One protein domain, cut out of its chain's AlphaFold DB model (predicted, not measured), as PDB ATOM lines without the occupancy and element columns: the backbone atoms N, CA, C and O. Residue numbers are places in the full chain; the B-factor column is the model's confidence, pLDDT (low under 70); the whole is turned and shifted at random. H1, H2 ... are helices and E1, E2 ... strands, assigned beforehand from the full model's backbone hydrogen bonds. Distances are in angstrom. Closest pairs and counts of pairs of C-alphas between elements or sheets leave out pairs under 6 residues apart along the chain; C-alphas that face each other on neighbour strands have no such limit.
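This is residues 38 to 226 of the 255 residues of an uncharacterized protein of Acidobacteria bacterium (UniProt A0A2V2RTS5). What does the model look like? It is a compact cluster of small strand hairpins: E1-E2, E5-E6 and E10-E11 lie toward one end of the longest axis, the three-stranded sheet E7-E8-E9 and helix H3 toward the other, and hairpin E3-E4 between them. The long loop of residues 159 to 190 wraps round the sheet E7-E8-E9. What makes it up? The printed part has 189 residues, with named elements in the order H1 E1 E2 E3 E4 H2 E5 E6 E7 E8 E9 H3 E10 E11; it is mostly strand and the sheets are antiparallel, but under half of the residues are in named elements; the radius of gyration of the C-alphas is 16.6 A and the spans are 47 by 39 by 28 A.

How is the largest sheet built? E7 (residues 121 to 126), E8 (129 to 134) and E9 (155 to 158) form a meander, each strand the antiparallel neighbour of the one before, with N 124 and O 131 2.9 A apart and N 130 and O 157 3.0 A apart. What comes next outward? E5 (97 to 103) and E6 (107 to 116) form a hairpin, N 101 to O 109 2.9 A; the closest C-alphas of E5 and E8 are those of Trp 100 and Pro 134, 5.7 A. E1 (47 to 52) and E2 (56 to 61) form another, N 50 to O 58 2.8 A; the closest C-alphas of E2 and E6 are those of Ala 60 and Val 109, 4.6 A. Where are the other two hairpins? E3 (73 to 78) pairs with E4 (81 to 86), N 76 to O 83 3.0 A, and E10 (208 to 214) with E11 (217 to 223), N 212 to O 219 2.8 A. The closest C-alphas of E11 and H2 (91 to 94) are those of Lys 221 and Trp 92, 6.2 A. How do the helices stand? H3 (191 to 198) has every O i to N i+4 pair within hydrogen-bond range, H1 (43 to 46) and H2 are too short for such a pair, and the three touch no helix.

Where do the elements begin and end? H1 begins at C-alpha 43, (146.357, 136.028, 178.623), and E11 ends at C-alpha 223, (151.637, 119.976, 170.424). Which are longest? E6 measures 23.7 A and bends by 73 degrees at residue 113; E10 measures 19.0 A.

How large is it? The C-alphas farthest apart, of Ser 179 and Glu 216, are 50.3 A apart, and the printed part has no cut. Which links are long? E2 to E3, E8 to E9 and E9 to H3, with 11, 20 and 32 residues. Where is confidence low? Residue 151 is under 70; the mean pLDDT of the printed part is 92.0.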
ATOM      1  N   ARG A  38     137.190 137.565 177.558       79.44
ATOM      2  CA  ARG A  38     136.990 136.387 178.423       79.44
ATOM      3  C   ARG A  38     137.310 135.079 177.707       79.44
ATOM      4  O   ARG A  38     137.740 134.132 178.362       79.44
ATOM      5  N   ASN A  39     137.174 135.039 176.380       84.00
ATOM      6  CA  ASN A  39     137.550 133.875 175.573       84.00
ATOM      7  C   ASN A  39     139.059 133.601 175.619       84.00
ATOM      8  O   ASN A  39     139.494 132.484 175.368       84.00
ATOM      9  N   PHE A  40     139.848 134.610 175.987       86.44
ATOM     10  CA  PHE A  40     141.304 134.592 176.037       86.44
ATOM     11  C   PHE A  40     141.818 134.766 177.474       86.44
ATOM     12  O   PHE A  40     142.846 135.404 177.710       86.44
ATOM     13  N   SER A  41     141.089 134.226 178.453       84.94
ATOM     14  CA  SER A  41     141.351 134.423 179.885       84.94
ATOM     15  C   SER A  41     142.780 134.067 180.310       84.94
ATOM     16  O   SER A  41     143.331 134.748 181.174       84.94
ATOM     17  N   MET A  42     143.425 133.091 179.655       87.81
ATOM     18  CA  MET A  42     144.826 132.732 179.919       87.81
ATOM     19  C   MET A  42     145.798 133.913 179.760       87.81
ATOM     20  O   MET A  42     146.799 133.989 180.464       87.81
ATOM     21  N   LEU A  43     145.497 134.870 178.875       92.38
ATOM     22  CA  LEU A  43     146.357 136.028 178.623       92.38
ATOM     23  C   LEU A  43     146.325 137.054 179.769       92.38
ATOM     24  O   LEU A  43     147.245 137.864 179.901       92.38
ATOM     25  N   ALA A  44     145.301 137.023 180.628       88.12
ATOM     26  CA  ALA A  44     145.180 137.946 181.760       88.12
ATOM     27  C   ALA A  44     146.266 137.727 182.836       88.12
ATOM     28  O   ALA A  44     146.611 138.653 183.582       88.12
ATOM     29  N   GLU A  45     146.844 136.523 182.906       88.50
ATOM     30  CA  GLU A  45     147.968 136.227 183.798       88.50
ATOM     31  C   GLU A  45     149.242 136.966 183.353       88.50
ATOM     32  O   GLU A  45     149.960 137.515 184.190       88.50
ATOM     33  N   PHE A  46     149.461 137.070 182.038       90.81
ATOM     34  CA  PHE A  46     150.736 137.479 181.438       90.81
ATOM     35  C   PHE A  46     150.758 138.911 180.883       90.81
ATOM     36  O   PHE A  46     151.791 139.377 180.407       90.81
ATOM     37  N   GLY A  47     149.636 139.624 180.920       92.81
ATOM     38  CA  GLY A  47     149.536 140.967 180.357       92.81
ATOM     39  C   GLY A  47     148.216 141.652 180.681       92.81
ATOM     40  O   GLY A  47     147.480 141.225 181.571       92.81
ATOM     41  N   ASN A  48     147.927 142.735 179.967       92.69
ATOM     42  CA  ASN A  48     146.721 143.531 180.155       92.69
ATOM     43  C   ASN A  48     146.013 143.763 178.823       92.69
ATOM     44  O   ASN A  48     146.644 144.099 177.824       92.69
ATOM     45  N   TRP A  49     144.688 143.664 178.838       93.56
ATOM     46  CA  TRP A  49     143.861 144.106 177.722       93.56
ATOM     47  C   TRP A  49     143.778 145.632 177.692       93.56
ATOM     48  O   TRP A  49     143.599 146.278 178.728       93.56
ATOM     49  N   ARG A  50     143.915 146.208 176.501       93.69
ATOM     50  CA  ARG A  50     143.861 147.646 176.229       93.69
ATOM     51  C   ARG A  50     142.895 147.893 175.082       93.69
ATOM     52  O   ARG A  50     142.852 147.111 174.142       93.69
ATOM     53  N   ASN A  51     142.175 149.006 175.140       91.94
ATOM     54  CA  ASN A  51     141.392 149.466 174.004       91.94
ATOM     55  C   ASN A  51     142.225 150.475 173.213       91.94
ATOM     56  O   ASN A  51     142.472 151.581 173.696       91.94
ATOM     57  N   VAL A  52     142.661 150.101 172.014       89.69
ATOM     58  CA  VAL A  52     143.333 151.009 171.081       89.69
ATOM     59  C   VAL A  52     142.306 151.408 170.024       89.69
ATOM     60  O   VAL A  52     141.846 150.523 169.306       89.69
ATOM     61  N   PRO A  53     141.939 152.697 169.871       86.94
ATOM     62  CA  PRO A  53     140.816 153.117 169.021       86.94
ATOM     63  C   PRO A  53     140.824 152.540 167.601       86.94
ATOM     64  O   PRO A  53     139.773 152.272 167.032       86.94
ATOM     65  N   ARG A  54     142.015 152.320 167.035       84.62
ATOM     66  CA  ARG A  54     142.195 151.783 165.682       84.62
ATOM     67  C   ARG A  54     142.032 150.258 165.579       84.62
ATOM     68  O   ARG A  54     141.762 149.764 164.490       84.62
ATOM     69  N   PHE A  55     142.204 149.523 166.676       87.94
ATOM     70  CA  PHE A  55     142.214 148.053 166.706       87.94
ATOM     71  C   PHE A  55     141.123 147.443 167.596       87.94
ATOM     72  O   PHE A  55     140.852 146.251 167.491       87.94
ATOM     73  N   GLY A  56     140.488 148.238 168.458       90.75
ATOM     74  CA  GLY A  56     139.623 147.742 169.523       90.75
ATOM     75  C   GLY A  56     140.439 147.124 170.659       90.75
ATOM     76  O   GLY A  56     141.463 147.672 171.075       90.75
ATOM     77  N   GLN A  57     139.982 145.978 171.165       92.94
ATOM     78  CA  GLN A  57     140.639 145.268 172.260       92.94
ATOM     79  C   GLN A  57     141.906 144.557 171.776       92.94
ATOM     80  O   GLN A  57     141.842 143.608 170.997       92.94
ATOM     81  N   VAL A  58     143.046 144.993 172.298       95.00
ATOM     82  CA  VAL A  58     144.369 144.406 172.070       95.00
ATOM     83  C   VAL A  58     144.962 143.930 173.387       95.00
ATOM     84  O   VAL A  58     144.620 144.441 174.457       95.00
ATOM     85  N   TRP A  59     145.864 142.961 173.331       96.06
ATOM     86  CA  TRP A  59     146.560 142.464 174.512       96.06
ATOM     87  C   TRP A  59     148.010 142.953 174.538       96.06
ATOM     88  O   TRP A  59     148.746 142.782 173.571       96.06
ATOM     89  N   ALA A  60     148.416 143.566 175.648       94.31
ATOM     90  CA  ALA A  60     149.777 144.037 175.884       94.31
ATOM     91  C   ALA A  60     150.465 143.133 176.929       94.31
ATOM     92  O   ALA A  60     150.040 143.145 178.095       94.31
ATOM     93  N   PRO A  61     151.499 142.354 176.561       93.25
ATOM     94  CA  PRO A  61     152.242 141.518 177.501       93.25
ATOM     95  C   PRO A  61     153.012 142.357 178.524       93.25
ATOM     96  O   PRO A  61     153.500 143.449 178.233       93.25
ATOM     97  N   ALA A  62     153.167 141.826 179.735       89.38
ATOM     98  CA  ALA A  62     153.968 142.436 180.794       89.38
ATOM     99  C   ALA A  62     155.458 142.065 180.655       89.38
ATOM    100  O   ALA A  62     156.038 141.449 181.544       89.38
ATOM    101  N   MET A  63     156.073 142.422 179.526       83.00
ATOM    102  CA  MET A  63     157.455 142.053 179.204       83.00
ATOM    103  C   MET A  63     158.468 143.168 179.478       83.00
ATOM    104  O   MET A  63     158.131 144.352 179.543       83.00
ATOM    105  N   ARG A  64     159.735 142.775 179.655       75.00
ATOM    106  CA  ARG A  64     160.861 143.672 179.951       75.00
ATOM    107  C   ARG A  64     161.991 143.567 178.940       75.00
ATOM    108  O   ARG A  64     162.149 142.563 178.255       75.00
ATOM    109  N   GLY A  65     162.844 144.587 178.967       78.81
ATOM    110  CA  GLY A  65     164.098 144.606 178.230       78.81
ATOM    111  C   GLY A  65     163.868 144.797 176.738       78.81
ATOM    112  O   GLY A  65     163.080 145.643 176.326       78.81
ATOM    113  N   ASP A  66     164.585 144.017 175.949       80.25
ATOM    114  CA  ASP A  66     164.565 144.000 174.488       80.25
ATOM    115  C   ASP A  66     163.571 142.987 173.905       80.25
ATOM    116  O   ASP A  66     163.614 142.707 172.700       80.25
ATOM    117  N   TRP A  67     162.667 142.467 174.746       89.06
ATOM    118  CA  TRP A  67     161.618 141.559 174.312       89.06
ATOM    119  C   TRP A  67     160.804 142.156 173.164       89.06
ATOM    120  O   TRP A  67     160.443 143.338 173.144       89.06
ATOM    121  N   ARG A  68     160.481 141.277 172.224       92.38
ATOM    122  CA  ARG A  68     159.596 141.515 171.093       92.38
ATOM    123  C   ARG A  68     158.942 140.188 170.693       92.38
ATOM    124  O   ARG A  68     159.453 139.136 171.074       92.38
ATOM    125  N   PRO A  69     157.831 140.210 169.942       95.62
ATOM    126  CA  PRO A  69     157.197 138.988 169.461       95.62
ATOM    127  C   PRO A  69     158.173 138.174 168.595       95.62
ATOM    128  O   PRO A  69     158.990 138.758 167.882       95.62
ATOM    129  N   PHE A  70     158.070 136.841 168.633       96.94
ATOM    130  CA  PHE A  70     158.985 135.920 167.937       96.94
ATOM    131  C   PHE A  70     160.457 136.089 168.363       96.94
ATOM    132  O   PHE A  70     161.340 136.280 167.523       96.94
ATOM    133  N   PHE A  71     160.718 136.087 169.677       95.06
ATOM    134  CA  PHE A  71     162.065 136.284 170.228       95.06
ATOM    135  C   PHE A  71     162.527 135.137 171.135       95.06
ATOM    136  O   PHE A  71     163.540 134.520 170.829       95.06
ATOM    137  N   TYR A  72     161.779 134.812 172.198       95.25
ATOM    138  CA  TYR A  72     162.089 133.675 173.077       95.25
ATOM    139  C   TYR A  72     161.475 132.381 172.534       95.25
ATOM    140  O   TYR A  72     160.292 132.086 172.748       95.25
ATOM    141  N   GLY A  73     162.283 131.632 171.799       96.81
ATOM    142  CA  GLY A  73     161.852 130.453 171.063       96.81
ATOM    143  C   GLY A  73     162.837 130.098 169.961       96.81
ATOM    144  O   GLY A  73     163.964 130.595 169.926       96.81
ATOM    145  N   GLU A  74     162.385 129.276 169.033       97.56
ATOM    146  CA  GLU A  74     163.173 128.832 167.890       97.56
ATOM    147  C   GLU A  74     162.304 128.648 166.644       97.56
ATOM    148  O   GLU A  74     161.078 128.522 166.710       97.56
ATOM    149  N   TRP A  75     162.954 128.631 165.481       97.75
ATOM    150  CA  TRP A  75     162.314 128.246 164.229       97.75
ATOM    151  C   TRP A  75     162.511 126.754 163.995       97.75
ATOM    152  O   TRP A  75     163.634 126.298 163.790       97.75
ATOM    153  N   VAL A  76     161.412 126.006 163.953       96.81
ATOM    154  CA  VAL A  76     161.419 124.597 163.549       96.81
ATOM    155  C   VAL A  76     160.857 124.455 162.142       96.81
ATOM    156  O   VAL A  76     159.955 125.192 161.746       96.81
ATOM    157  N   TYR A  77     161.376 123.509 161.363       96.94
ATOM    158  CA  TYR A  77     160.789 123.179 160.067       96.94
ATOM    159  C   TYR A  77     159.807 122.023 160.244       96.94
ATOM    160  O   TYR A  77     160.212 120.921 160.603       96.94
ATOM    161  N   ALA A  78     158.522 122.277 160.022       94.88
ATOM    162  CA  ALA A  78     157.442 121.314 160.195       94.88
ATOM    163  C   ALA A  78     156.655 121.102 158.891       94.88
ATOM    164  O   ALA A  78     156.981 121.682 157.854       94.88
ATOM    165  N   ASP A  79     155.595 120.294 158.946       90.69
ATOM    166  CA  ASP A  79     154.724 120.000 157.795       90.69
ATOM    167  C   ASP A  79     154.146 121.266 157.118       90.69
ATOM    168  O   ASP A  79     153.941 121.281 155.904       90.69
ATOM    169  N   ASP A  80     153.957 122.354 157.874       91.50
ATOM    170  CA  ASP A  80     153.479 123.652 157.368       91.50
ATOM    171  C   ASP A  80     154.614 124.628 156.970       91.50
ATOM    172  O   ASP A  80     154.372 125.790 156.626       91.50
ATOM    173  N   GLY A  81     155.867 124.160 156.972       95.56
ATOM    174  CA  GLY A  81     157.075 124.943 156.717       95.56
ATOM    175  C   GLY A  81     157.737 125.447 157.999       95.56
ATOM    176  O   GLY A  81     157.666 124.802 159.040       95.56
ATOM    177  N   TRP A  82     158.417 126.597 157.921       97.75
ATOM    178  CA  TRP A  82     158.969 127.246 159.112       97.75
ATOM    179  C   TRP A  82     157.844 127.616 160.075       97.75
ATOM    180  O   TRP A  82     156.965 128.403 159.721       97.75
ATOM    181  N   THR A  83     157.912 127.064 161.279       97.75
ATOM    182  CA  THR A  83     156.950 127.245 162.361       97.75
ATOM    183  C   THR A  83     157.680 127.789 163.575       97.75
ATOM    184  O   THR A  83     158.759 127.310 163.927       97.75
ATOM    185  N   TRP A  84     157.109 128.813 164.202       98.00
ATOM    186  CA  TRP A  84     157.655 129.346 165.444       98.00
ATOM    187  C   TRP A  84     157.330 128.414 166.613       98.00
ATOM    188  O   TRP A  84     156.157 128.166 166.882       98.00
ATOM    189  N   ASP A  85     158.347 127.931 167.320       97.38
ATOM    190  CA  ASP A  85     158.191 127.214 168.584       97.38
ATOM    191  C   ASP A  85     158.569 128.148 169.735       97.38
ATOM    192  O   ASP A  85     159.718 128.562 169.878       97.38
ATOM    193  N   SER A  86     157.579 128.547 170.530       96.81
ATOM    194  CA  SER A  86     157.774 129.533 171.588       96.81
ATOM    195  C   SER A  86     157.943 128.885 172.949       96.81
ATOM    196  O   SER A  86     157.167 128.018 173.343       96.81
ATOM    197  N   TYR A  87     158.853 129.443 173.744       96.00
ATOM    198  CA  TYR A  87     159.022 129.060 175.146       96.00
ATOM    199  C   TYR A  87     158.075 129.813 176.096       96.00
ATOM    200  O   TYR A  87     158.092 129.608 177.313       96.00
ATOM    201  N   GLU A  88     157.227 130.695 175.563       94.44
ATOM    202  CA  GLU A  88     156.232 131.439 176.327       94.44
ATOM    203  C   GLU A  88     154.933 130.624 176.465       94.44
ATOM    204  O   GLU A  88     154.429 130.068 175.489       94.44
ATOM    205  N   PRO A  89     154.306 130.590 177.656       91.94
ATOM    206  CA  PRO A  89     153.161 129.712 177.931       91.94
ATOM    207  C   PRO A  89     151.913 130.020 177.086       91.94
ATOM    208  O   PRO A  89     151.026 129.180 176.937       91.94
ATOM    209  N   TYR A  90     151.832 131.230 176.538       93.25
ATOM    210  CA  TYR A  90     150.761 131.690 175.657       93.25
ATOM    211  C   TYR A  90     151.145 131.667 174.169       93.25
ATOM    212  O   TYR A  90     150.334 132.059 173.326       93.25
ATOM    213  N   GLY A  91     152.362 131.224 173.837       95.38
ATOM    214  CA  GLY A  91     152.936 131.321 172.498       95.38
ATOM    215  C   GLY A  91     152.151 130.554 171.436       95.38
ATOM    216  O   GLY A  91     151.923 131.095 170.357       95.38
ATOM    217  N   TRP A  92     151.618 129.374 171.788       95.31
ATOM    218  CA  TRP A  92     150.768 128.560 170.902       95.31
ATOM    219  C   TRP A  92     149.581 129.345 170.317       95.31
ATOM    220  O   TRP A  92     149.072 129.012 169.251       95.31
ATOM    221  N   LEU A  93     149.123 130.377 171.031       96.12
ATOM    222  CA  LEU A  93     148.018 131.219 170.617       96.12
ATOM    223  C   LEU A  93     148.525 132.464 169.881       96.12
ATOM    224  O   LEU A  93     148.238 132.651 168.704       96.12
ATOM    225  N   VAL A  94     149.268 133.335 170.564       96.88
ATOM    226  CA  VAL A  94     149.539 134.699 170.063       96.88
ATOM    227  C   VAL A  94     150.554 134.750 168.920       96.88
ATOM    228  O   VAL A  94     150.662 135.780 168.255       96.88
ATOM    229  N   TYR A  95     151.314 133.674 168.696       97.75
ATOM    230  CA  TYR A  95     152.266 133.582 167.585       97.75
ATOM    231  C   TYR A  95     151.723 132.836 166.373       97.75
ATOM    232  O   TYR A  95     152.325 132.927 165.308       97.75
ATOM    233  N   HIS A  96     150.572 132.175 166.503       97.75
ATOM    234  CA  HIS A  96     149.936 131.453 165.399       97.75
ATOM    235  C   HIS A  96     148.580 132.020 164.996       97.75
ATOM    236  O   HIS A  96     148.062 131.668 163.941       97.75
ATOM    237  N   TYR A  97     148.020 132.913 165.809       95.94
ATOM    238  CA  TYR A  97     146.735 133.552 165.577       95.94
ATOM    239  C   TYR A  97     146.833 135.055 165.783       95.94
ATOM    240  O   TYR A  97     147.469 135.523 166.725       95.94
ATOM    241  N   GLY A  98     146.136 135.812 164.936       95.00
ATOM    242  CA  GLY A  98     146.122 137.271 165.013       95.00
ATOM    243  C   GLY A  98     147.406 137.912 164.503       95.00
ATOM    244  O   GLY A  98     148.136 137.344 163.692       95.00
ATOM    245  N   ASN A  99     147.645 139.140 164.948       96.00
ATOM    246  CA  ASN A  99     148.723 139.984 164.450       96.00
ATOM    247  C   ASN A  99     149.370 140.756 165.590       96.00
ATOM    248  O   ASN A  99     148.754 141.011 166.622       96.00
ATOM    249  N   TRP A 100     150.597 141.202 165.372       95.75
ATOM    250  CA  TRP A 100     151.323 142.036 166.323       95.75
ATOM    251  C   TRP A 100     151.577 143.406 165.720       95.75
ATOM    252  O   TRP A 100     151.912 143.532 164.546       95.75
ATOM    253  N   VAL A 101     151.436 144.446 166.529       91.88
ATOM    254  CA  VAL A 101     151.715 145.819 166.117       91.88
ATOM    255  C   VAL A 101     152.416 146.563 167.239       91.88
ATOM    256  O   VAL A 101     152.131 146.347 168.415       91.88
ATOM    257  N   TYR A 102     153.354 147.429 166.876       89.19
ATOM    258  CA  TYR A 102     153.993 148.318 167.830       89.19
ATOM    259  C   TYR A 102     153.139 149.579 168.000       89.19
ATOM    260  O   TYR A 102     153.016 150.389 167.079       89.19
ATOM    261  N   ASP A 103     152.539 149.735 169.172       88.12
ATOM    262  CA  ASP A 103     151.807 150.926 169.579       88.12
ATOM    263  C   ASP A 103     152.742 151.878 170.353       88.12
ATOM    264  O   ASP A 103     153.395 151.455 171.309       88.12
ATOM    265  N   PRO A 104     152.825 153.174 170.003       84.94
ATOM    266  CA  PRO A 104     153.720 154.110 170.688       84.94
ATOM    267  C   PRO A 104     153.448 154.292 172.190       84.94
ATOM    268  O   PRO A 104     154.352 154.688 172.920       84.94
ATOM    269  N   SER A 105     152.217 154.043 172.650       87.75
ATOM    270  CA  SER A 105     151.816 154.197 174.055       87.75
ATOM    271  C   SER A 105     151.942 152.901 174.855       87.75
ATOM    272  O   SER A 105     152.187 152.953 176.060       87.75
ATOM    273  N   PHE A 106     151.770 151.746 174.208       88.38
ATOM    274  CA  PHE A 106     151.731 150.443 174.886       88.38
ATOM    275  C   PHE A 106     152.875 149.491 174.509       88.38
ATOM    276  O   PHE A 106     152.979 148.418 175.100       88.38
ATOM    277  N   GLY A 107     153.746 149.878 173.574       89.50
ATOM    278  CA  GLY A 107     154.755 148.996 172.997       89.50
ATOM    279  C   GLY A 107     154.120 147.953 172.078       89.50
ATOM    280  O   GLY A 107     153.111 148.209 171.423       89.50
ATOM    281  N   TRP A 108     154.701 146.760 172.015       92.81
ATOM    282  CA  TRP A 108     154.122 145.652 171.258       92.81
ATOM    283  C   TRP A 108     152.779 145.214 171.843       92.81
ATOM    284  O   TRP A 108     152.691 144.829 173.007       92.81
ATOM    285  N   VAL A 109     151.744 145.227 171.007       94.56
ATOM    286  CA  VAL A 109     150.406 144.741 171.341       94.56
ATOM    287  C   VAL A 109     149.945 143.707 170.323       94.56
ATOM    288  O   VAL A 109     150.234 143.801 169.127       94.56
ATOM    289  N   TRP A 110     149.219 142.711 170.812       97.00
ATOM    290  CA  TRP A 110     148.619 141.658 170.013       97.00
ATOM    291  C   TRP A 110     147.167 142.001 169.681       97.00
ATOM    292  O   TRP A 110     146.360 142.287 170.570       97.00
ATOM    293  N   VAL A 111     146.840 141.957 168.394       95.38
ATOM    294  CA  VAL A 111     145.491 142.116 167.851       95.38
ATOM    295  C   VAL A 111     144.911 140.719 167.618       95.38
ATOM    296  O   VAL A 111     145.476 139.967 166.816       95.38
ATOM    297  N   PRO A 112     143.795 140.355 168.274       94.31
ATOM    298  CA  PRO A 112     143.226 139.023 168.140       94.31
ATOM    299  C   PRO A 112     142.825 138.665 166.704       94.31
ATOM    300  O   PRO A 112     142.269 139.475 165.957       94.31
ATOM    301  N   GLY A 113     143.040 137.402 166.350       91.69
ATOM    302  CA  GLY A 113     142.569 136.783 165.115       91.69
ATOM    303  C   GLY A 113     142.360 135.287 165.319       91.69
ATOM    304  O   GLY A 113     142.701 134.750 166.371       91.69
ATOM    305  N   TYR A 114     141.764 134.629 164.330       92.19
ATOM    306  CA  TYR A 114     141.398 133.208 164.416       92.19
ATOM    307  C   TYR A 114     141.930 132.371 163.247       92.19
ATOM    308  O   TYR A 114     141.764 131.154 163.251       92.19
ATOM    309  N   ASP A 115     142.584 133.005 162.274       92.50
ATOM    310  CA  ASP A 115     143.240 132.313 161.169       92.50
ATOM    311  C   ASP A 115     144.619 131.833 161.629       92.50
ATOM    312  O   ASP A 115     145.428 132.639 162.095       92.50
ATOM    313  N   TYR A 116     144.860 130.526 161.514       96.00
ATOM    314  CA  TYR A 116     146.134 129.910 161.877       96.00
ATOM    315  C   TYR A 116     147.221 130.242 160.848       96.00
ATOM    316  O   TYR A 116     146.985 130.178 159.639       96.00
ATOM    317  N   SER A 117     148.433 130.515 161.329       96.19
ATOM    318  CA  SER A 117     149.653 130.569 160.527       96.19
ATOM    319  C   SER A 117     150.836 130.000 161.320       96.19
ATOM    320  O   SER A 117     150.996 130.342 162.492       96.19
ATOM    321  N   PRO A 118     151.716 129.183 160.710       96.88
ATOM    322  CA  PRO A 118     152.918 128.689 161.388       96.88
ATOM    323  C   PRO A 118     153.931 129.814 161.665       96.88
ATOM    324  O   PRO A 118     154.691 129.751 162.631       96.88
ATOM    325  N   ALA A 119     153.917 130.862 160.833       96.31
ATOM    326  CA  ALA A 119     154.845 131.983 160.887       96.31
ATOM    327  C   ALA A 119     154.199 133.267 160.332       96.31
ATOM    328  O   ALA A 119     154.490 133.663 159.196       96.31
ATOM    329  N   PRO A 120     153.306 133.944 161.079       96.06
ATOM    330  CA  PRO A 120     152.731 135.223 160.670       96.06
ATOM    331  C   PRO A 120     153.759 136.347 160.870       96.06
ATOM    332  O   PRO A 120     153.614 137.220 161.727       96.06
ATOM    333  N   VAL A 121     154.816 136.313 160.056       97.06
ATOM    334  CA  VAL A 121     155.935 137.258 160.054       97.06
ATOM    335  C   VAL A 121     156.251 137.740 158.636       97.06
ATOM    336  O   VAL A 121     156.009 137.046 157.648       97.06
ATOM    337  N   ASP A 122     156.812 138.941 158.537       95.12
ATOM    338  CA  ASP A 122     157.443 139.464 157.328       95.12
ATOM    339  C   ASP A 122     158.917 139.055 157.333       95.12
ATOM    340  O   ASP A 122     159.700 139.482 158.188       95.12
ATOM    341  N   TRP A 123     159.274 138.189 156.391       96.69
ATOM    342  CA  TRP A 123     160.618 137.654 156.258       96.69
ATOM    343  C   TRP A 123     161.534 138.590 155.482       96.69
ATOM    344  O   TRP A 123     161.139 139.212 154.493       96.69
ATOM    345  N   VAL A 124     162.804 138.614 155.868       95.25
ATOM    346  CA  VAL A 124     163.855 139.283 155.113       95.25
ATOM    347  C   VAL A 124     165.139 138.464 155.132       95.25
ATOM    348  O   VAL A 124     165.584 138.023 156.185       95.25
ATOM    349  N   THR A 125     165.756 138.282 153.972       95.62
ATOM    350  CA  THR A 125     167.094 137.694 153.850       95.62
ATOM    351  C   THR A 125     167.998 138.646 153.084       95.62
ATOM    352  O   THR A 125     167.553 139.340 152.164       95.62
ATOM    353  N   TYR A 126     169.248 138.756 153.516       94.25
ATOM    354  CA  TYR A 126     170.257 139.600 152.882       94.25
ATOM    355  C   TYR A 126     171.642 139.157 153.335       94.25
ATOM    356  O   TYR A 126     171.843 138.890 154.517       94.25
ATOM    357  N   ASP A 127     172.588 139.114 152.399       93.19
ATOM    358  CA  ASP A 127     173.948 138.624 152.643       93.19
ATOM    359  C   ASP A 127     173.923 137.306 153.452       93.19
ATOM    360  O   ASP A 127     173.270 136.352 153.026       93.19
ATOM    361  N   ASP A 128     174.547 137.279 154.634       93.88
ATOM    362  CA  ASP A 128     174.593 136.124 155.540       93.88
ATOM    363  C   ASP A 128     173.615 136.245 156.727       93.88
ATOM    364  O   ASP A 128     173.845 135.673 157.798       93.88
ATOM    365  N   TYR A 129     172.515 136.987 156.558       95.56
ATOM    366  CA  TYR A 129     171.534 137.260 157.609       95.56
ATOM    367  C   TYR A 129     170.110 136.874 157.222       95.56
ATOM    368  O   TYR A 129     169.656 137.050 156.085       95.56
ATOM    369  N   ILE A 130     169.376 136.412 158.232       97.56
ATOM    370  CA  ILE A 130     167.933 136.203 158.177       97.56
ATOM    371  C   ILE A 130     167.305 137.083 159.240       97.56
ATOM    372  O   ILE A 130     167.774 137.151 160.375       97.56
ATOM    373  N   GLY A 131     166.235 137.765 158.864       96.25
ATOM    374  CA  GLY A 131     165.416 138.515 159.786       96.25
ATOM    375  C   GLY A 131     163.937 138.256 159.588       96.25
ATOM    376  O   GLY A 131     163.476 137.822 158.530       96.25
ATOM    377  N   TRP A 132     163.192 138.566 160.632       97.31
ATOM    378  CA  TRP A 132     161.744 138.530 160.632       97.31
ATOM    379  C   TRP A 132     161.211 139.660 161.498       97.31
ATOM    380  O   TRP A 132     161.832 140.062 162.485       97.31
ATOM    381  N   ALA A 133     160.050 140.170 161.123       95.88
ATOM    382  CA  ALA A 133     159.252 141.038 161.970       95.88
ATOM    383  C   ALA A 133     157.834 140.477 162.069       95.88
ATOM    384  O   ALA A 133     157.343 139.893 161.102       95.88
ATOM    385  N   PRO A 134     157.146 140.658 163.201       96.00
ATOM    386  CA  PRO A 134     155.769 140.207 163.349       96.00
ATOM    387  C   PRO A 134     154.868 140.851 162.285       96.00
ATOM    388  O   PRO A 134     154.965 142.056 162.045       96.00
ATOM    389  N   LEU A 135     154.002 140.071 161.632       94.12
ATOM    390  CA  LEU A 135     153.142 140.593 160.571       94.12
ATOM    391  C   LEU A 135     152.074 141.524 161.176       94.12
ATOM    392  O   LEU A 135     151.282 141.073 162.017       94.12
ATOM    393  N   PRO A 136     152.001 142.800 160.752       92.25
ATOM    394  CA  PRO A 136     151.024 143.728 161.291       92.25
ATOM    395  C   PRO A 136     149.617 143.436 160.743       92.25
ATOM    396  O   PRO A 136     149.475 142.728 159.741       92.25
ATOM    397  N   PRO A 137     148.557 143.985 161.368       90.06
ATOM    398  CA  PRO A 137     147.200 143.875 160.840       90.06
ATOM    399  C   PRO A 137     147.094 144.385 159.387       90.06
ATOM    400  O   PRO A 137     147.861 145.270 158.989       90.06
ATOM    401  N   PRO A 138     146.128 143.901 158.585       83.75
ATOM    402  CA  PRO A 138     145.915 144.372 157.219       83.75
ATOM    403  C   PRO A 138     145.787 145.900 157.133       83.75
ATOM    404  O   PRO A 138     145.092 146.528 157.933       83.75
ATOM    405  N   GLY A 139     146.453 146.502 156.146       84.12
ATOM    406  CA  GLY A 139     146.478 147.959 155.957       84.12
ATOM    407  C   GLY A 139     147.550 148.697 156.768       84.12
ATOM    408  O   GLY A 139     147.544 149.929 156.805       84.12
ATOM    409  N   PHE A 140     148.473 147.971 157.401       84.94
ATOM    410  CA  PHE A 140     149.627 148.527 158.102       84.94
ATOM    411  C   PHE A 140     150.920 148.036 157.466       84.94
ATOM    412  O   PHE A 140     151.023 146.886 157.046       84.94
ATOM    413  N   ALA A 141     151.910 148.922 157.404       85.50
ATOM    414  CA  ALA A 141     153.234 148.611 156.894       85.50
ATOM    415  C   ALA A 141     154.232 148.546 158.046       85.50
ATOM    416  O   ALA A 141     154.164 149.340 158.988       85.50
ATOM    417  N   LEU A 142     155.175 147.616 157.942       86.69
ATOM    418  CA  LEU A 142     156.347 147.613 158.800       86.69
ATOM    419  C   LEU A 142     157.294 148.751 158.398       86.69
ATOM    420  O   LEU A 142     157.368 149.104 157.216       86.69
ATOM    421  N   PRO A 143     158.029 149.326 159.359       85.38
ATOM    422  CA  PRO A 143     159.093 150.266 159.050       85.38
ATOM    423  C   PRO A 143     160.244 149.601 158.284       85.38
ATOM    424  O   PRO A 143     160.372 148.376 158.243       85.38
ATOM    425  N   ASP A 144     161.125 150.425 157.716       83.31
ATOM    426  CA  ASP A 144     162.393 149.953 157.158       83.31
ATOM    427  C   ASP A 144     163.268 149.347 158.272       83.31
ATOM    428  O   ASP A 144     163.599 150.025 159.246       83.31
ATOM    429  N   LEU A 145     163.660 148.079 158.099       81.56
ATOM    430  CA  LEU A 145     164.569 147.331 158.979       81.56
ATOM    431  C   LEU A 145     165.849 148.115 159.297       81.56
ATOM    432  O   LEU A 145     166.376 148.034 160.404       81.56
ATOM    433  N   PHE A 146     166.380 148.845 158.318       82.69
ATOM    434  CA  PHE A 146     167.683 149.495 158.435       82.69
ATOM    435  C   PHE A 146     167.590 150.937 158.936       82.69
ATOM    436  O   PHE A 146     168.613 151.619 159.045       82.69
ATOM    437  N   ALA A 147     166.383 151.405 159.251       82.38
ATOM    438  CA  ALA A 147     166.167 152.685 159.894       82.38
ATOM    439  C   ALA A 147     166.501 152.553 161.398       82.38
ATOM    440  O   ALA A 147     165.842 151.782 162.102       82.38
ATOM    441  N   PRO A 148     167.508 153.280 161.929       74.81
ATOM    442  CA  PRO A 148     168.014 153.065 163.291       74.81
ATOM    443  C   PRO A 148     166.953 153.153 164.397       74.81
ATOM    444  O   PRO A 148     167.051 152.456 165.405       74.81
ATOM    445  N   GLN A 149     165.929 153.985 164.203       75.00
ATOM    446  CA  GLN A 149     164.819 154.171 165.137       75.00
ATOM    447  C   GLN A 149     163.873 152.961 165.229       75.00
ATOM    448  O   GLN A 149     163.082 152.886 166.165       75.00
ATOM    449  N   PHE A 150     163.954 152.022 164.283       73.56
ATOM    450  CA  PHE A 150     163.106 150.830 164.202       73.56
ATOM    451  C   PHE A 150     163.906 149.521 164.249       73.56
ATOM    452  O   PHE A 150     163.358 148.455 163.978       73.56
ATOM    453  N   ALA A 151     165.185 149.573 164.637       67.62
ATOM    454  CA  ALA A 151     166.065 148.404 164.673       67.62
ATOM    455  C   ALA A 151     165.552 147.261 165.577       67.62
ATOM    456  O   ALA A 151     165.951 146.117 165.400       67.62
ATOM    457  N   THR A 152     164.661 147.553 166.529       76.06
ATOM    458  CA  THR A 152     164.041 146.566 167.430       76.06
ATOM    459  C   THR A 152     162.739 145.971 166.892       76.06
ATOM    460  O   THR A 152     162.137 145.132 167.559       76.06
ATOM    461  N   VAL A 153     162.272 146.400 165.715       86.81
ATOM    462  CA  VAL A 153     161.051 145.856 165.102       86.81
ATOM    463  C   VAL A 153     161.307 144.490 164.478       86.81
ATOM    464  O   VAL A 153     160.456 143.606 164.546       86.81
ATOM    465  N   PHE A 154     162.491 144.318 163.901       92.69
ATOM    466  CA  PHE A 154     162.938 143.051 163.351       92.69
ATOM    467  C   PHE A 154     163.865 142.345 164.333       92.69
ATOM    468  O   PHE A 154     164.730 142.957 164.961       92.69
ATOM    469  N   THR A 155     163.741 141.028 164.402       95.25
ATOM    470  CA  THR A 155     164.809 140.167 164.903       95.25
ATOM    471  C   THR A 155     165.663 139.753 163.717       95.25
ATOM    472  O   THR A 155     165.122 139.361 162.688       95.25
ATOM    473  N   VAL A 156     166.985 139.879 163.837       95.94
ATOM    474  CA  VAL A 156     167.945 139.464 162.808       95.94
ATOM    475  C   VAL A 156     169.005 138.588 163.450       95.94
ATOM    476  O   VAL A 156     169.536 138.943 164.502       95.94
ATOM    477  N   VAL A 157     169.337 137.488 162.788       97.31
ATOM    478  CA  VAL A 157     170.360 136.519 163.191       97.31
ATOM    479  C   VAL A 157     171.254 136.176 161.994       97.31
ATOM    480  O   VAL A 157     170.818 136.308 160.843       97.31
ATOM    481  N   PRO A 158     172.505 135.743 162.220       97.38
ATOM    482  CA  PRO A 158     173.295 135.088 161.182       97.38
ATOM    483  C   PRO A 158     172.579 133.840 160.651       97.38
ATOM    484  O   PRO A 158     171.944 133.118 161.417       97.38
ATOM    485  N   VAL A 159     172.724 133.534 159.358       96.00
ATOM    486  CA  VAL A 159     172.113 132.337 158.736       96.00
ATOM    487  C   VAL A 159     172.515 131.048 159.464       96.00
ATOM    488  O   VAL A 159     171.689 130.157 159.626       96.00
ATOM    489  N   ASN A 160     173.757 130.977 159.954       96.00
ATOM    490  CA  ASN A 160     174.285 129.837 160.713       96.00
ATOM    491  C   ASN A 160     173.552 129.553 162.031       96.00
ATOM    492  O   ASN A 160     173.656 128.444 162.563       96.00
ATOM    493  N   ASP A 161     172.848 130.551 162.560       96.62
ATOM    494  CA  ASP A 161     172.214 130.497 163.870       96.62
ATOM    495  C   ASP A 161     170.683 130.604 163.796       96.62
ATOM    496  O   ASP A 161     170.014 130.697 164.820       96.62
ATOM    497  N   PHE A 162     170.116 130.585 162.586       97.00
ATOM    498  CA  PHE A 162     168.690 130.809 162.356       97.00
ATOM    499  C   PHE A 162     167.776 129.754 162.994       97.00
ATOM    500  O   PHE A 162     166.750 130.101 163.576       97.00
ATOM    501  N   ASP A 163     168.162 128.487 162.894       94.81
ATOM    502  CA  ASP A 163     167.446 127.311 163.402       94.81
ATOM    503  C   ASP A 163     168.083 126.774 164.701       94.81
ATOM    504  O   ASP A 163     168.075 125.574 164.977       94.81
ATOM    505  N   ARG A 164     168.735 127.647 165.479       92.94
ATOM    506  CA  ARG A 164     169.279 127.296 166.797       92.94
ATOM    507  C   ARG A 164     168.190 127.356 167.867       92.94
ATOM    508  O   ARG A 164     167.292 128.190 167.799       92.94
ATOM    509  N   ASP A 165     168.376 126.526 168.891       94.56
ATOM    510  CA  ASP A 165     167.691 126.654 170.177       94.56
ATOM    511  C   ASP A 165     167.876 128.079 170.725       94.56
ATOM    512  O   ASP A 165     169.004 128.582 170.780       94.56
ATOM    513  N   ASP A 166     166.769 128.704 171.122       94.94
ATOM    514  CA  ASP A 166     166.696 130.064 171.665       94.94
ATOM    515  C   ASP A 166     167.382 131.147 170.809       94.94
ATOM    516  O   ASP A 166     168.461 131.669 171.127       94.94
ATOM    517  N   VAL A 167     166.712 131.559 169.729       95.94
ATOM    518  CA  VAL A 167     167.237 132.570 168.794       95.94
ATOM    519  C   VAL A 167     167.481 133.938 169.444       95.94
ATOM    520  O   VAL A 167     168.248 134.742 168.904       95.94
ATOM    521  N   ALA A 168     166.900 134.221 170.618       93.75
ATOM    522  CA  ALA A 168     167.182 135.445 171.371       93.75
ATOM    523  C   ALA A 168     168.672 135.580 171.726       93.75
ATOM    524  O   ALA A 168     169.193 136.697 171.781       93.75
ATOM    525  N   ARG A 169     169.389 134.461 171.911       94.50
ATOM    526  CA  ARG A 169     170.818 134.449 172.282       94.50
ATOM    527  C   ARG A 169     171.749 134.869 171.153       94.50
ATOM    528  O   ARG A 169     172.865 135.314 171.412       94.50
ATOM    529  N   VAL A 170     171.293 134.719 169.916       95.62
ATOM    530  CA  VAL A 170     172.058 134.992 168.688       95.62
ATOM    531  C   VAL A 170     171.517 136.203 167.927       95.62
ATOM    532  O   VAL A 170     172.078 136.618 166.912       95.62
ATOM    533  N   ALA A 171     170.437 136.807 168.430       95.06
ATOM    534  CA  ALA A 171     169.834 137.991 167.850       95.06
ATOM    535  C   ALA A 171     170.760 139.209 167.931       95.06
ATOM    536  O   ALA A 171     171.268 139.603 168.983       95.06
ATOM    537  N   LEU A 172     170.930 139.867 166.791       93.25
ATOM    538  CA  LEU A 172     171.787 141.031 166.664       93.25
ATOM    539  C   LEU A 172     171.065 142.273 167.185       93.25
ATOM    540  O   LEU A 172     170.064 142.714 166.626       93.25
ATOM    541  N   ARG A 173     171.634 142.908 168.213       87.88
ATOM    542  CA  ARG A 173     171.154 144.209 168.712       87.88
ATOM    543  C   ARG A 173     171.257 145.319 167.658       87.88
ATOM    544  O   ARG A 173     170.459 146.251 167.661       87.88
ATOM    545  N   LYS A 174     172.275 145.253 166.797       88.19
ATOM    546  CA  LYS A 174     172.493 146.196 165.696       88.19
ATOM    547  C   LYS A 174     172.802 145.408 164.421       88.19
ATOM    548  O   LYS A 174     173.971 145.102 164.184       88.19
ATOM    549  N   PRO A 175     171.776 145.060 163.632       90.00
ATOM    550  CA  PRO A 175     171.962 144.331 162.386       90.00
ATOM    551  C   PRO A 175     172.855 145.115 161.409       90.00
ATOM    552  O   PRO A 175     172.691 146.337 161.288       90.00
ATOM    553  N   PRO A 176     173.804 144.461 160.720       90.88
ATOM    554  CA  PRO A 176     174.588 145.103 159.675       90.88
ATOM    555  C   PRO A 176     173.705 145.602 158.531       90.88
ATOM    556  O   PRO A 176     172.689 145.000 158.193       90.88
ATOM    557  N   ALA A 177     174.104 146.714 157.916       90.00
ATOM    558  CA  ALA A 177     173.516 147.114 156.646       90.00
ATOM    559  C   ALA A 177     173.926 146.102 155.560       90.00
ATOM    560  O   ALA A 177     175.045 145.588 155.617       90.00
ATOM    561  N   PRO A 178     173.064 145.839 154.566       91.75
ATOM    562  CA  PRO A 178     173.385 144.915 153.503       91.75
ATOM    563  C   PRO A 178     174.508 145.499 152.643       91.75
ATOM    564  O   PRO A 178     174.526 146.703 152.365       91.75
ATOM    565  N   SER A 179     175.393 144.631 152.170       91.62
ATOM    566  CA  SER A 179     176.466 144.945 151.227       91.62
ATOM    567  C   SER A 179     175.934 145.639 149.967       91.62
ATOM    568  O   SER A 179     176.569 146.537 149.414       91.62
ATOM    569  N   ASN A 180     174.724 145.259 149.546       91.50
ATOM    570  CA  ASN A 180     173.988 145.854 148.444       91.50
ATOM    571  C   ASN A 180     172.481 145.808 148.741       91.50
ATOM    572  O   ASN A 180     171.932 144.750 149.022       91.50
ATOM    573  N   ARG A 181     171.757 146.926 148.599       87.25
ATOM    574  CA  ARG A 181     170.286 146.943 148.762       87.25
ATOM    575  C   ARG A 181     169.570 145.968 147.821       87.25
ATOM    576  O   ARG A 181     168.521 145.447 148.182       87.25
ATOM    577  N   ALA A 182     170.152 145.672 146.658       89.31
ATOM    578  CA  ALA A 182     169.626 144.687 145.720       89.31
ATOM    579  C   ALA A 182     169.837 143.223 146.159       89.31
ATOM    580  O   ALA A 182     169.305 142.339 145.487       89.31
ATOM    581  N   SER A 183     170.578 142.930 147.240       87.75
ATOM    582  CA  SER A 183     170.663 141.580 147.828       87.75
ATOM    583  C   SER A 183     169.493 141.275 148.767       87.75
ATOM    584  O   SER A 183     169.187 140.109 148.995       87.75
ATOM    585  N   VAL A 184     168.778 142.304 149.238       93.38
ATOM    586  CA  VAL A 184     167.643 142.148 150.153       93.38
ATOM    587  C   VAL A 184     166.486 141.437 149.447       93.38
ATOM    588  O   VAL A 184     166.059 141.822 148.353       93.38
ATOM    589  N   ARG A 185     165.963 140.382 150.067       94.12
ATOM    590  CA  ARG A 185     164.801 139.618 149.600       94.12
ATOM    591  C   ARG A 185     163.749 139.583 150.694       94.12
ATOM    592  O   ARG A 185     164.061 139.324 151.848       94.12
ATOM    593  N   LYS A 186     162.494 139.822 150.317       92.69
ATOM    594  CA  LYS A 186     161.324 139.696 151.194       92.69
ATOM    595  C   LYS A 186     160.707 138.311 151.042       92.69
ATOM    596  O   LYS A 186     159.688 138.145 150.378       92.69
ATOM    597  N   ALA A 187     161.404 137.304 151.555       90.81
ATOM    598  CA  ALA A 187     161.026 135.907 151.406       90.81
ATOM    599  C   ALA A 187     161.499 135.092 152.608       90.81
ATOM    600  O   ALA A 187     162.543 135.391 153.186       90.81
ATOM    601  N   LYS A 188     160.733 134.052 152.957       93.88
ATOM    602  CA  LYS A 188     161.149 133.059 153.953       93.88
ATOM    603  C   LYS A 188     162.457 132.381 153.519       93.88
ATOM    604  O   LYS A 188     162.648 132.199 152.312       93.88
ATOM    605  N   PRO A 189     163.337 131.998 154.457       94.81
ATOM    606  CA  PRO A 189     164.559 131.288 154.106       94.81
ATOM    607  C   PRO A 189     164.244 129.915 153.499       94.81
ATOM    608  O   PRO A 189     163.345 129.207 153.956       94.81
ATOM    609  N   ASP A 190     164.987 129.543 152.459       93.12
ATOM    610  CA  ASP A 190     164.937 128.206 151.865       93.12
ATOM    611  C   ASP A 190     165.726 127.225 152.743       93.12
ATOM    612  O   ASP A 190     166.810 127.565 153.220       93.12
ATOM    613  N   THR A 191     165.221 126.010 152.960       95.88
ATOM    614  CA  THR A 191     165.932 125.016 153.774       95.88
ATOM    615  C   THR A 191     167.279 124.640 153.164       95.88
ATOM    616  O   THR A 191     168.260 124.581 153.893       95.88
ATOM    617  N   GLN A 192     167.391 124.512 151.837       95.06
ATOM    618  CA  GLN A 192     168.653 124.196 151.156       95.06
ATOM    619  C   GLN A 192     169.721 125.263 151.405       95.06
ATOM    620  O   GLN A 192     170.911 124.953 151.486       95.06
ATOM    621  N   MET A 193     169.310 126.531 151.537       93.56
ATOM    622  CA  MET A 193     170.217 127.617 151.911       93.56
ATOM    623  C   MET A 193     170.779 127.387 153.317       93.56
ATOM    624  O   MET A 193     171.994 127.462 153.499       93.56
ATOM    625  N   ILE A 194     169.916 127.079 154.289       96.00
ATOM    626  CA  ILE A 194     170.337 126.818 155.671       96.00
ATOM    627  C   ILE A 194     171.219 125.570 155.744       96.00
ATOM    628  O   ILE A 194     172.280 125.610 156.362       96.00
ATOM    629  N   GLU A 195     170.840 124.481 155.077       96.62
ATOM    630  CA  GLU A 195     171.599 123.224 155.078       96.62
ATOM    631  C   GLU A 195     172.993 123.401 154.474       96.62
ATOM    632  O   GLU A 195     173.984 122.899 155.007       96.62
ATOM    633  N   LYS A 196     173.092 124.164 153.379       95.62
ATOM    634  CA  LYS A 196     174.369 124.460 152.725       95.62
ATOM    635  C   LYS A 196     175.315 125.244 153.633       95.62
ATOM    636  O   LYS A 196     176.517 125.000 153.593       95.62
ATOM    637  N   VAL A 197     174.780 126.198 154.391       94.12
ATOM    638  CA  VAL A 197     175.556 127.122 155.229       94.12
ATOM    639  C   VAL A 197     175.918 126.480 156.572       94.12
ATOM    640  O   VAL A 197     177.067 126.553 156.999       94.12
ATOM    641  N   THR A 198     174.978 125.768 157.191       94.00
ATOM    642  CA  THR A 198     175.171 125.117 158.497       94.00
ATOM    643  C   THR A 198     175.820 123.736 158.411       94.00
ATOM    644  O   THR A 198     176.274 123.214 159.429       94.00
ATOM    645  N   HIS A 199     175.831 123.114 157.226       94.38
ATOM    646  CA  HIS A 199     176.190 121.707 157.017       94.38
ATOM    647  C   HIS A 199     175.358 120.718 157.857       94.38
ATOM    648  O   HIS A 199     175.794 119.594 158.117       94.38
ATOM    649  N   ARG A 200     174.154 121.121 158.278       93.88
ATOM    650  CA  ARG A 200     173.184 120.285 158.996       93.88
ATOM    651  C   ARG A 200     171.975 120.063 158.108       93.88
ATOM    652  O   ARG A 200     171.515 121.000 157.471       93.88
ATOM    653  N   LYS A 201     171.462 118.838 158.076       94.88
ATOM    654  CA  LYS A 201     170.226 118.529 157.356       94.88
ATOM    655  C   LYS A 201     169.020 119.012 158.164       94.88
ATOM    656  O   LYS A 201     168.981 118.794 159.375       94.88
ATOM    657  N   ILE A 202     168.054 119.635 157.496       94.88
ATOM    658  CA  ILE A 202     166.782 120.035 158.095       94.88
ATOM    659  C   ILE A 202     165.786 118.909 157.843       94.88
ATOM    660  O   ILE A 202     165.297 118.721 156.730       94.88
ATOM    661  N   GLU A 203     165.483 118.150 158.891       90.50
ATOM    662  CA  GLU A 203     164.452 117.118 158.837       90.50
ATOM    663  C   GLU A 203     163.088 117.737 159.182       90.50
ATOM    664  O   GLU A 203     162.946 118.299 160.271       90.50
ATOM    665  N   PRO A 204     162.077 117.642 158.298       92.94
ATOM    666  CA  PRO A 204     160.735 118.114 158.609       92.94
ATOM    667  C   PRO A 204     160.147 117.389 159.824       92.94
ATOM    668  O   PRO A 204     160.086 116.158 159.868       92.94
ATOM    669  N   LEU A 205     159.686 118.165 160.799       94.00
ATOM    670  CA  LEU A 205     158.997 117.670 161.980       94.00
ATOM    671  C   LEU A 205     157.508 117.483 161.697       94.00
ATOM    672  O   LEU A 205     156.806 118.406 161.282       94.00
ATOM    673  N   LYS A 206     157.004 116.301 162.041       91.88
ATOM    674  CA  LYS A 206     155.568 116.059 162.102       91.88
ATOM    675  C   LYS A 206     155.031 116.526 163.449       91.88
ATOM    676  O   LYS A 206     155.319 115.906 164.475       91.88
ATOM    677  N   LEU A 207     154.257 117.607 163.444       92.00
ATOM    678  CA  LEU A 207     153.632 118.134 164.654       92.00
ATOM    679  C   LEU A 207     152.281 117.461 164.892       92.00
ATOM    680  O   LEU A 207     151.507 117.224 163.968       92.00
ATOM    681  N   ASN A 208     151.996 117.158 166.156       92.94
ATOM    682  CA  ASN A 208     150.654 116.767 166.564       92.94
ATOM    683  C   ASN A 208     149.810 118.024 166.781       92.94
ATOM    684  O   ASN A 208     150.331 119.088 167.120       92.94
ATOM    685  N   HIS A 209     148.496 117.895 166.617       94.06
ATOM    686  CA  HIS A 209     147.569 119.006 166.792       94.06
ATOM    687  C   HIS A 209     146.439 118.620 167.733       94.06
ATOM    688  O   HIS A 209     145.826 117.560 167.601       94.06
ATOM    689  N   GLU A 210     146.123 119.535 168.634       95.38
ATOM    690  CA  GLU A 210     144.953 119.482 169.493       95.38
ATOM    691  C   GLU A 210     143.965 120.583 169.119       95.38
ATOM    692  O   GLU A 210     144.286 121.557 168.434       95.38
ATOM    693  N   GLN A 211     142.733 120.427 169.590       94.69
ATOM    694  CA  GLN A 211     141.696 121.439 169.471       94.69
ATOM    695  C   GLN A 211     141.549 122.176 170.802       94.69
ATOM    696  O   GLN A 211     141.226 121.572 171.824       94.69
ATOM    697  N   ALA A 212     141.751 123.490 170.787       93.12
ATOM    698  CA  ALA A 212     141.551 124.369 171.929       93.12
ATOM    699  C   ALA A 212     140.297 125.224 171.720       93.12
ATOM    700  O   ALA A 212     140.155 125.913 170.709       93.12
ATOM    701  N   LYS A 213     139.374 125.201 172.686       92.00
ATOM    702  CA  LYS A 213     138.150 126.007 172.627       92.00
ATOM    703  C   LYS A 213     138.414 127.420 173.148       92.00
ATOM    704  O   LYS A 213     138.824 127.587 174.292       92.00
ATOM    705  N   ILE A 214     138.125 128.420 172.320       89.38
ATOM    706  CA  ILE A 214     138.251 129.852 172.612       89.38
ATOM    707  C   ILE A 214     136.890 130.494 172.327       89.38
ATOM    708  O   ILE A 214     136.541 130.797 171.185       89.38
ATOM    709  N   GLY A 215     136.075 130.639 173.376       86.50
ATOM    710  CA  GLY A 215     134.674 131.047 173.243       86.50
ATOM    711  C   GLY A 215     133.859 130.053 172.414       86.50
ATOM    712  O   GLY A 215     133.760 128.874 172.755       86.50
ATOM    713  N   GLU A 216     133.286 130.533 171.312       86.88
ATOM    714  CA  GLU A 216     132.540 129.718 170.341       86.88
ATOM    715  C   GLU A 216     133.426 129.120 169.237       86.88
ATOM    716  O   GLU A 216     132.952 128.338 168.414       86.88
ATOM    717  N   LYS A 217     134.712 129.489 169.189       89.44
ATOM    718  CA  LYS A 217     135.663 129.002 168.187       89.44
ATOM    719  C   LYS A 217     136.469 127.828 168.729       89.44
ATOM    720  O   LYS A 217     136.776 127.754 169.918       89.44
ATOM    721  N   THR A 218     136.872 126.955 167.815       94.69
ATOM    722  CA  THR A 218     137.850 125.902 168.070       94.69
ATOM    723  C   THR A 218     139.088 126.194 167.245       94.69
ATOM    724  O   THR A 218     139.001 126.309 166.024       94.69
ATOM    725  N   LEU A 219     140.221 126.337 167.920       95.06
ATOM    726  CA  LEU A 219     141.508 126.640 167.314       95.06
ATOM    727  C   LEU A 219     142.400 125.404 167.338       95.06
ATOM    728  O   LEU A 219     142.368 124.621 168.287       95.06
ATOM    729  N   ARG A 220     143.215 125.249 166.299       95.25
ATOM    730  CA  ARG A 220     144.334 124.308 166.293       95.25
ATOM    731  C   ARG A 220     145.389 124.774 167.297       95.25
ATOM    732  O   ARG A 220     145.790 125.936 167.281       95.25
ATOM    733  N   LYS A 221     145.859 123.866 168.137       95.31
ATOM    734  CA  LYS A 221     146.999 124.064 169.023       95.31
ATOM    735  C   LYS A 221     148.057 123.036 168.660       95.31
ATOM    736  O   LYS A 221     147.791 121.840 168.751       95.31
ATOM    737  N   ASP A 222     149.226 123.502 168.243       94.06
ATOM    738  CA  ASP A 222     150.346 122.605 167.985       94.06
ATOM    739  C   ASP A 222     150.866 122.027 169.300       94.06
ATOM    740  O   ASP A 222     150.983 122.728 170.311       94.06
ATOM    741  N   VAL A 223     151.126 120.724 169.283       92.75
ATOM    742  CA  VAL A 223     151.637 119.976 170.424       92.75
ATOM    743  C   VAL A 223     153.114 119.686 170.168       92.75
ATOM    744  O   VAL A 223     153.425 118.972 169.206       92.75
ATOM    745  N   PRO A 224     154.023 120.225 171.000       89.81
ATOM    746  CA  PRO A 224     155.448 119.966 170.865       89.81
ATOM    747  C   PRO A 224     155.740 118.479 171.084       89.81
ATOM    748  O   PRO A 224     155.097 117.821 171.905       89.81
ATOM    749  N   ASN A 225     156.728 117.951 170.363       92.88
ATOM    750  CA  ASN A 225     157.277 116.632 170.674       92.88
ATOM    751  C   ASN A 225     158.111 116.681 171.973       92.88
ATOM    752  O   ASN A 225     158.355 117.754 172.527       92.88
ATOM    753  N   ASP A 226     158.578 115.526 172.450       94.25
ATOM    754  CA  ASP A 226     159.331 115.430 173.710       94.25
ATOM    755  C   ASP A 226     160.588 116.316 173.737       94.25
ATOM    756  O   ASP A 226     160.957 116.857 174.779       94.25
TER     757      ASP A 226